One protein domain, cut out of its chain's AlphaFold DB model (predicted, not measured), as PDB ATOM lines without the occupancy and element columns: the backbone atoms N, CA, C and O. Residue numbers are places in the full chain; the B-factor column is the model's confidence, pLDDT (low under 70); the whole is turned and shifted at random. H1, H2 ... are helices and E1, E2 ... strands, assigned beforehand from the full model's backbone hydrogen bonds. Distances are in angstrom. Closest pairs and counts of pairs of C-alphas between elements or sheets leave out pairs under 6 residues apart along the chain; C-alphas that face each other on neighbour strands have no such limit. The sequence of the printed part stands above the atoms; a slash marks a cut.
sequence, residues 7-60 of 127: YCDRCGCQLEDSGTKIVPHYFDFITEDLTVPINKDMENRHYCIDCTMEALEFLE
ATOM      1  N   TYR A   7     183.931 103.424  96.625       95.69
ATOM      2  CA  TYR A   7     185.372 103.247  96.549       95.69
ATOM      3  C   TYR A   7     186.043 104.583  96.818       95.69
ATOM      4  O   TYR A   7     185.508 105.630  96.456       95.69
ATOM      5  N   CYS A   8     187.207 104.545  97.454       96.38
ATOM      6  CA  CYS A   8     188.021 105.731  97.614       96.38
ATOM      7  C   CYS A   8     188.562 106.187  96.252       96.38
ATOM      8  O   CYS A   8     189.307 105.452  95.606       96.38
ATOM      9  N   ASP A   9     188.281 107.428  95.861       96.38
ATOM     10  CA  ASP A   9     188.761 108.024  94.607       96.38
ATOM     11  C   ASP A   9     190.287 108.246  94.574       96.38
ATOM     12  O   ASP A   9     190.849 108.512  93.513       96.38
ATOM     13  N   ARG A  10     190.976 108.145  95.722       95.38
ATOM     14  CA  ARG A  10     192.438 108.297  95.824       95.38
ATOM     15  C   ARG A  10     193.181 106.962  95.757       95.38
ATOM     16  O   ARG A  10     194.093 106.834  94.949       95.38
ATOM     17  N   CYS A  11     192.834 105.991  96.605       96.75
ATOM     18  CA  CYS A  11     193.562 104.716  96.696       96.75
ATOM     19  C   CYS A  11     192.805 103.508  96.121       96.75
ATOM     20  O   CYS A  11     193.386 102.433  95.997       96.75
ATOM     21  N   GLY A  12     191.522 103.658  95.779       96.31
ATOM     22  CA  GLY A  12     190.699 102.593  95.205       96.31
ATOM     23  C   GLY A  12     190.185 101.550  96.200       96.31
ATOM     24  O   GLY A  12     189.509 100.614  95.776       96.31
ATOM     25  N   CYS A  13     190.461 101.675  97.505       95.50
ATOM     26  CA  CYS A  13     189.918 100.737  98.488       95.50
ATOM     27  C   CYS A  13     188.392 100.861  98.593       95.50
ATOM     28  O   CYS A  13     187.819 101.937  98.393       95.50
ATOM     29  N   GLN A  14     187.726  99.752  98.902       95.56
ATOM     30  CA  GLN A  14     186.294  99.753  99.159       95.56
ATOM     31  C   GLN A  14     186.017 100.363 100.537       95.56
ATOM     32  O   GLN A  14     186.673 100.025 101.517       95.56
ATOM     33  N   LEU A  15     185.027 101.250 100.611       92.81
ATOM     34  CA  LEU A  15     184.571 101.824 101.872       92.81
ATOM     35  C   LEU A  15     183.560 100.868 102.514       92.81
ATOM     36  O   LEU A  15     182.520 100.575 101.919       92.81
ATOM     37  N   GLU A  16     183.887 100.358 103.701       83.06
ATOM     38  CA  GLU A  16     183.067  99.360 104.400       83.06
ATOM     39  C   GLU A  16     181.995 100.012 105.281       83.06
ATOM     40  O   GLU A  16     180.810  99.725 105.102       83.06
ATOM     41  N   ASP A  17     182.399 100.945 106.150       80.44
ATOM     42  CA  ASP A  17     181.509 101.555 107.150       80.44
ATOM     43  C   ASP A  17     181.252 103.048 106.910       80.44
ATOM     44  O   ASP A  17     180.149 103.550 107.125       80.44
ATOM     45  N   SER A  18     182.279 103.787 106.484       82.56
ATOM     46  CA  SER A  18     182.205 105.235 106.292       82.56
ATOM     47  C   SER A  18     183.304 105.741 105.356       82.56
ATOM     48  O   SER A  18     184.283 105.052 105.068       82.56
ATOM     49  N   GLY A  19     183.126 106.965 104.870       88.12
ATOM     50  CA  GLY A  19     184.126 107.711 104.118       88.12
ATOM     51  C   GLY A  19     183.922 109.203 104.311       88.12
ATOM     52  O   GLY A  19     182.951 109.635 104.936       88.12
ATOM     53  N   THR A  20     184.832 109.993 103.764       93.19
ATOM     54  CA  THR A  20     184.801 111.450 103.877       93.19
ATOM     55  C   THR A  20     184.638 112.099 102.508       93.19
ATOM     56  O   THR A  20     184.910 111.496 101.464       93.19
ATOM     57  N   LYS A  21     184.201 113.359 102.525       93.25
ATOM     58  CA  LYS A  21     184.240 114.258 101.374       93.25
ATOM     59  C   LYS A  21     185.108 115.454 101.733       93.25
ATOM     60  O   LYS A  21     184.937 116.040 102.797       93.25
ATOM     61  N   ILE A  22     186.013 115.824 100.832       91.62
ATOM     62  CA  ILE A  22     186.823 117.041 100.940       91.62
ATOM     63  C   ILE A  22     186.400 117.938  99.781       91.62
ATOM     64  O   ILE A  22     186.761 117.674  98.634       91.62
ATOM     65  N   VAL A  23     185.600 118.962 100.079       92.69
ATOM     66  CA  VAL A  23     185.028 119.874  99.081       92.69
ATOM     67  C   VAL A  23     185.517 121.290  99.389       92.69
ATOM     68  O   VAL A  23     185.198 121.814 100.452       92.69
ATOM     69  N   PRO A  24     186.340 121.907  98.525       91.06
ATOM     70  CA  PRO A  24     186.836 123.257  98.755       91.06
ATOM     71  C   PRO A  24     185.778 124.305  98.386       91.06
ATOM     72  O   PRO A  24     185.161 124.228  97.321       91.06
ATOM     73  N   HIS A  25     185.628 125.316  99.240       93.50
ATOM     74  CA  HIS A  25     184.729 126.461  99.069       93.50
ATOM     75  C   HIS A  25     185.508 127.767  99.241       93.50
ATOM     76  O   HIS A  25     186.541 127.784  99.917       93.50
ATOM     77  N   TYR A  26     185.012 128.863  98.663       89.88
ATOM     78  CA  TYR A  26     185.421 130.188  99.120       89.88
ATOM     79  C   TYR A  26     184.652 130.547 100.394       89.88
ATOM     80  O   TYR A  26     183.530 130.088 100.605       89.88
ATOM     81  N   PHE A  27     185.280 131.375 101.223       92.06
ATOM     82  CA  PHE A  27     184.693 131.953 102.425       92.06
ATOM     83  C   PHE A  27     184.495 133.451 102.193       92.06
ATOM     84  O   PHE A  27     185.439 134.139 101.789       92.06
ATOM     85  N   ASP A  28     183.275 133.937 102.405       90.75
ATOM     86  CA  ASP A  28     182.966 135.363 102.354       90.75
ATOM     87  C   ASP A  28     183.387 136.021 103.677       90.75
ATOM     88  O   ASP A  28     182.865 135.699 104.737       90.75
ATOM     89  N   PHE A  29     184.341 136.954 103.630       91.44
ATOM     90  CA  PHE A  29     184.853 137.625 104.833       91.44
ATOM     91  C   PHE A  29     183.867 138.614 105.470       91.44
ATOM     92  O   PHE A  29     184.123 139.079 106.578       91.44
ATOM     93  N   ILE A  30     182.801 138.991 104.764       92.12
ATOM     94  CA  ILE A  30     181.809 139.963 105.228       92.12
ATOM     95  C   ILE A  30     180.622 139.238 105.853       92.12
ATOM     96  O   ILE A  30     180.166 139.642 106.922       92.12
ATOM     97  N   THR A  31     180.108 138.198 105.191       92.31
ATOM     98  CA  THR A  31     178.929 137.460 105.681       92.31
ATOM     99  C   THR A  31     179.283 136.213 106.484       92.31
ATOM    100  O   THR A  31     178.412 135.658 107.142       92.31
ATOM    101  N   GLU A  32     180.548 135.789 106.445       87.25
ATOM    102  CA  GLU A  32     181.053 134.539 107.028       87.25
ATOM    103  C   GLU A  32     180.422 133.266 106.433       87.25
ATOM    104  O   GLU A  32     180.584 132.164 106.963       87.25
ATOM    105  N   ASP A  33     179.742 133.390 105.292       90.50
ATOM    106  CA  ASP A  33     179.147 132.260 104.589       90.50
ATOM    107  C   ASP A  33     180.156 131.551 103.675       90.50
ATOM    108  O   ASP A  33     181.132 132.123 103.174       90.50
ATOM    109  N   LEU A  34     179.877 130.276 103.393       91.19
ATOM    110  CA  LEU A  34     180.570 129.520 102.352       91.19
ATOM    111  C   LEU A  34     179.885 129.719 100.998       91.19
ATOM    112  O   LEU A  34     178.661 129.649 100.879       91.19
ATOM    113  N   THR A  35     180.680 129.888  99.945       87.25
ATOM    114  CA  THR A  35     180.164 129.902  98.570       87.25
ATOM    115  C   THR A  35     179.781 128.497  98.105       87.25
ATOM    116  O   THR A  35     180.007 127.503  98.790       87.25
ATOM    117  N   VAL A  36     179.296 128.367  96.867       88.62
ATOM    118  CA  VAL A  36     179.279 127.066  96.173       88.62
ATOM    119  C   VAL A  36     180.696 126.463  96.080       88.62
ATOM    120  O   VAL A  36     181.672 127.225  96.124       88.62
ATOM    121  N   PRO A  37     180.834 125.129  95.937       89.44
ATOM    122  CA  PRO A  37     182.137 124.497  95.761       89.44
ATOM    123  C   PRO A  37     182.925 125.107  94.607       89.44
ATOM    124  O   PRO A  37     182.372 125.352  93.531       89.44
ATOM    125  N   ILE A  38     184.236 125.258  94.794       90.44
ATOM    126  CA  ILE A  38     185.155 125.712  93.738       90.44
ATOM    127  C   ILE A  38     185.136 124.724  92.560       90.44
ATOM    128  O   ILE A  38     185.233 125.123  91.401       90.44
ATOM    129  N   ASN A  39     184.963 123.432  92.853       88.62
ATOM    130  CA  ASN A  39     184.772 122.385  91.858       88.62
ATOM    131  C   ASN A  39     183.644 121.437  92.289       88.62
ATOM    132  O   ASN A  39     183.796 120.673  93.243       88.62
ATOM    133  N   LYS A  40     182.528 121.462  91.551       86.62
ATOM    134  CA  LYS A  40     181.339 120.638  91.826       86.62
ATOM    135  C   LYS A  40     181.610 119.138  91.729       86.62
ATOM    136  O   LYS A  40     181.006 118.366  92.463       86.62
ATOM    137  N   ASP A  41     182.558 118.714  90.895       88.31
ATOM    138  CA  ASP A  41     182.886 117.292  90.751       88.31
ATOM    139  C   ASP A  41     183.474 116.709  92.040       88.31
ATOM    140  O   ASP A  41     183.411 115.499  92.263       88.31
ATOM    141  N   MET A  42     184.029 117.555  92.915       88.44
ATOM    142  CA  MET A  42     184.572 117.116  94.199       88.44
ATOM    143  C   MET A  42     183.483 116.688  95.187       88.44
ATOM    144  O   MET A  42     183.773 115.876  96.062       88.44
ATOM    145  N   GLU A  43     182.232 117.132  95.020       89.06
ATOM    146  CA  GLU A  43     181.106 116.658  95.838       89.06
ATOM    147  C   GLU A  43     180.814 115.170  95.621       89.06
ATOM    148  O   GLU A  43     180.259 114.518  96.505       89.06
ATOM    149  N   ASN A  44     181.188 114.618  94.465       91.31
ATOM    150  CA  ASN A  44     180.942 113.219  94.119       91.31
ATOM    151  C   ASN A  44     182.117 112.293  94.452       91.31
ATOM    152  O   ASN A  44     182.003 111.085  94.247       91.31
ATOM    153  N   ARG A  45     183.224 112.837  94.968       94.25
ATOM    154  CA  ARG A  45     184.394 112.050  95.365       94.25
ATOM    155  C   ARG A  45     184.275 111.589  96.811       94.25
ATOM    156  O   ARG A  45     183.818 112.335  97.677       94.25
ATOM    157  N   HIS A  46     184.725 110.373  97.065       95.62
ATOM    158  CA  HIS A  46     184.721 109.706  98.354       95.62
ATOM    159  C   HIS A  46     186.155 109.339  98.724       95.62
ATOM    160  O   HIS A  46     186.928 108.851  97.897       95.62
ATOM    161  N   TYR A  47     186.524 109.539  99.982       95.75
ATOM    162  CA  TYR A  47     187.858 109.205 100.467       95.75
ATOM    163  C   TYR A  47     187.776 108.286 101.679       95.75
ATOM    164  O   TYR A  47     186.901 108.447 102.531       95.75
ATOM    165  N   CYS A  48     188.681 107.307 101.758       95.56
ATOM    166  CA  CYS A  48     188.848 106.546 102.988       95.56
ATOM    167  C   CYS A  48     189.466 107.433 104.072       95.56
ATOM    168  O   CYS A  48     190.045 108.490 103.787       95.56
ATOM    169  N   ILE A  49     189.347 106.992 105.321       92.81
ATOM    170  CA  ILE A  49     189.855 107.746 106.465       92.81
ATOM    171  C   ILE A  49     191.367 107.982 106.358       92.81
ATOM    172  O   ILE A  49     191.803 109.114 106.533       92.81
ATOM    173  N   ASP A  50     192.142 106.981 105.936       93.56
ATOM    174  CA  ASP A  50     193.604 107.088 105.813       93.56
ATOM    175  C   ASP A  50     194.010 108.152 104.786       93.56
ATOM    176  O   ASP A  50     194.759 109.079 105.083       93.56
ATOM    177  N   CYS A  51     193.409 108.098 103.592       95.25
ATOM    178  CA  CYS A  51     193.622 109.095 102.542       95.25
ATOM    179  C   CYS A  51     193.201 110.505 102.968       95.25
ATOM    180  O   CYS A  51     193.758 111.485 102.467       95.25
ATOM    181  N   THR A  52     192.205 110.607 103.850       94.25
ATOM    182  CA  THR A  52     191.756 111.882 104.421       94.25
ATOM    183  C   THR A  52     192.787 112.419 105.396       94.25
ATOM    184  O   THR A  52     193.169 113.579 105.285       94.25
ATOM    185  N   MET A  53     193.268 111.584 106.317       92.56
ATOM    186  CA  MET A  53     194.256 111.975 107.321       92.56
ATOM    187  C   MET A  53     195.562 112.419 106.669       92.56
ATOM    188  O   MET A  53     196.056 113.491 106.996       92.56
ATOM    189  N   GLU A  54     196.045 111.689 105.662       94.12
ATOM    190  CA  GLU A  54     197.211 112.112 104.873       94.12
ATOM    191  C   GLU A  54     196.996 113.476 104.195       94.12
ATOM    192  O   GLU A  54     197.919 114.281 104.080       94.12
ATOM    193  N   ALA A  55     195.781 113.744 103.697       92.62
ATOM    194  CA  ALA A  55     195.467 115.031 103.081       92.62
ATOM    195  C   ALA A  55     195.429 116.159 104.122       92.62
ATOM    196  O   ALA A  55     195.931 117.248 103.853       92.62
ATOM    197  N   LEU A  56     194.867 115.906 105.306       91.56
ATOM    198  CA  LEU A  56     194.830 116.872 106.402       91.56
ATOM    199  C   LEU A  56     196.231 117.153 106.955       91.56
ATOM    200  O   LEU A  56     196.553 118.317 107.167       91.56
ATOM    201  N   GLU A  57     197.078 116.133 107.098       91.56
ATOM    202  CA  GLU A  57     198.481 116.282 107.512       91.56
ATOM    203  C   GLU A  57     199.260 117.165 106.527       91.56
ATOM    204  O   GLU A  57     200.006 118.055 106.927       91.56
ATOM    205  N   PHE A  58     199.038 116.994 105.220       90.69
ATOM    206  CA  PHE A  58     199.638 117.872 104.213       90.69
ATOM    207  C   PHE A  58     199.173 119.334 104.332       90.69
ATOM    208  O   PHE A  58     199.935 120.255 104.027       90.69
ATOM    209  N   LEU A  59     197.918 119.549 104.741       89.25
ATOM    210  CA  LEU A  59     197.336 120.876 104.947       89.25
ATOM    211  C   LEU A  59     197.745 121.506 106.280       89.25
ATOM    212  O   LEU A  59     197.533 122.712 106.453       89.25
ATOM    213  N   GLU A  60     198.323 120.737 107.207       87.00
ATOM    214  CA  GLU A  60     198.820 121.299 108.453       87.00
ATOM    215  C   GLU A  60     199.808 122.431 108.153       87.00
ATOM    216  O   GLU A  60     200.662 122.331 107.258       87.00
TER     217      GLU A  60
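This is residues 7 to 60 of the 127 residues of an uncharacterized protein of Roseburia inulinivorans (UniProt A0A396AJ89). A loose, elongated trace: an unnamed stretch, looped at its start, runs out along the length of the domain to a small strand hairpin of E1 and E2 at the far end, and the chain then folds back past the short helix H1. The longer helix H2 closes the printed part as a separate arm, apart from E1, E2 and H1. The printed part has 54 residues, with two named strands and two named helices in the order E1, E2, H1, H2; the sheet is E1 - E2, antiparallel. The class is mixed, helices and strands, with 23 residues, under half, in named elements. The whole is loose, with a radius of gyration of the C-alphas of 13.1 A, and its C-alphas span 40 by 24 by 17 A.

The printed part begins at Tyr 7, with its C-alpha at (185.372, 103.247, 96.549), and residues 7 to 24 hold no named element. E1 is residues 25 to 27, 6.4 A from first to last C-alpha, and begins with C-alpha 25 at (184.729, 126.461, 99.069). E2 is residues 34 to 37, 8.4 A long. H1 is residues 40 to 44, 7.8 A long. H2, the longest helix, is residues 49 to 59, 15.2 A long, and ends with C-alpha 59 at (197.336, 120.876, 104.947).

E1 and E2 form a hairpin, antiparallel at 159 degrees between their directions. C-alphas 25 and 37 face each other at 4.6 A, and C-alphas 27 and 34 at 4.8 A. Across the pair, N 35 and O 26 are within hydrogen-bond range at 2.9 A. E2 and H1 have 1 pair of C-alphas within 8 A, those of Pro 37 and Glu 43, 7.9 A apart. E1 and H1 are apart. H2 is apart from E1, E2 and H1. In H2 every O i to N i+4 pair is within hydrogen-bond range; in H1 it is 0 of 1, while 2 of its 2 O i to N i+3 pairs are within range.

The two C-alphas farthest apart are those of Gln 14 and Ile 30, 40.9 A. The C-alphas of Tyr 7 and Glu 60, first and last printed, are 25.5 A apart. The printed part has no cut. The links from E2 to H1 and from H1 to H2 are tight, the link from E1 to E2 is short, and no link between named elements is long. The mean pLDDT of the printed part is 91.5, and no printed residue is under 70.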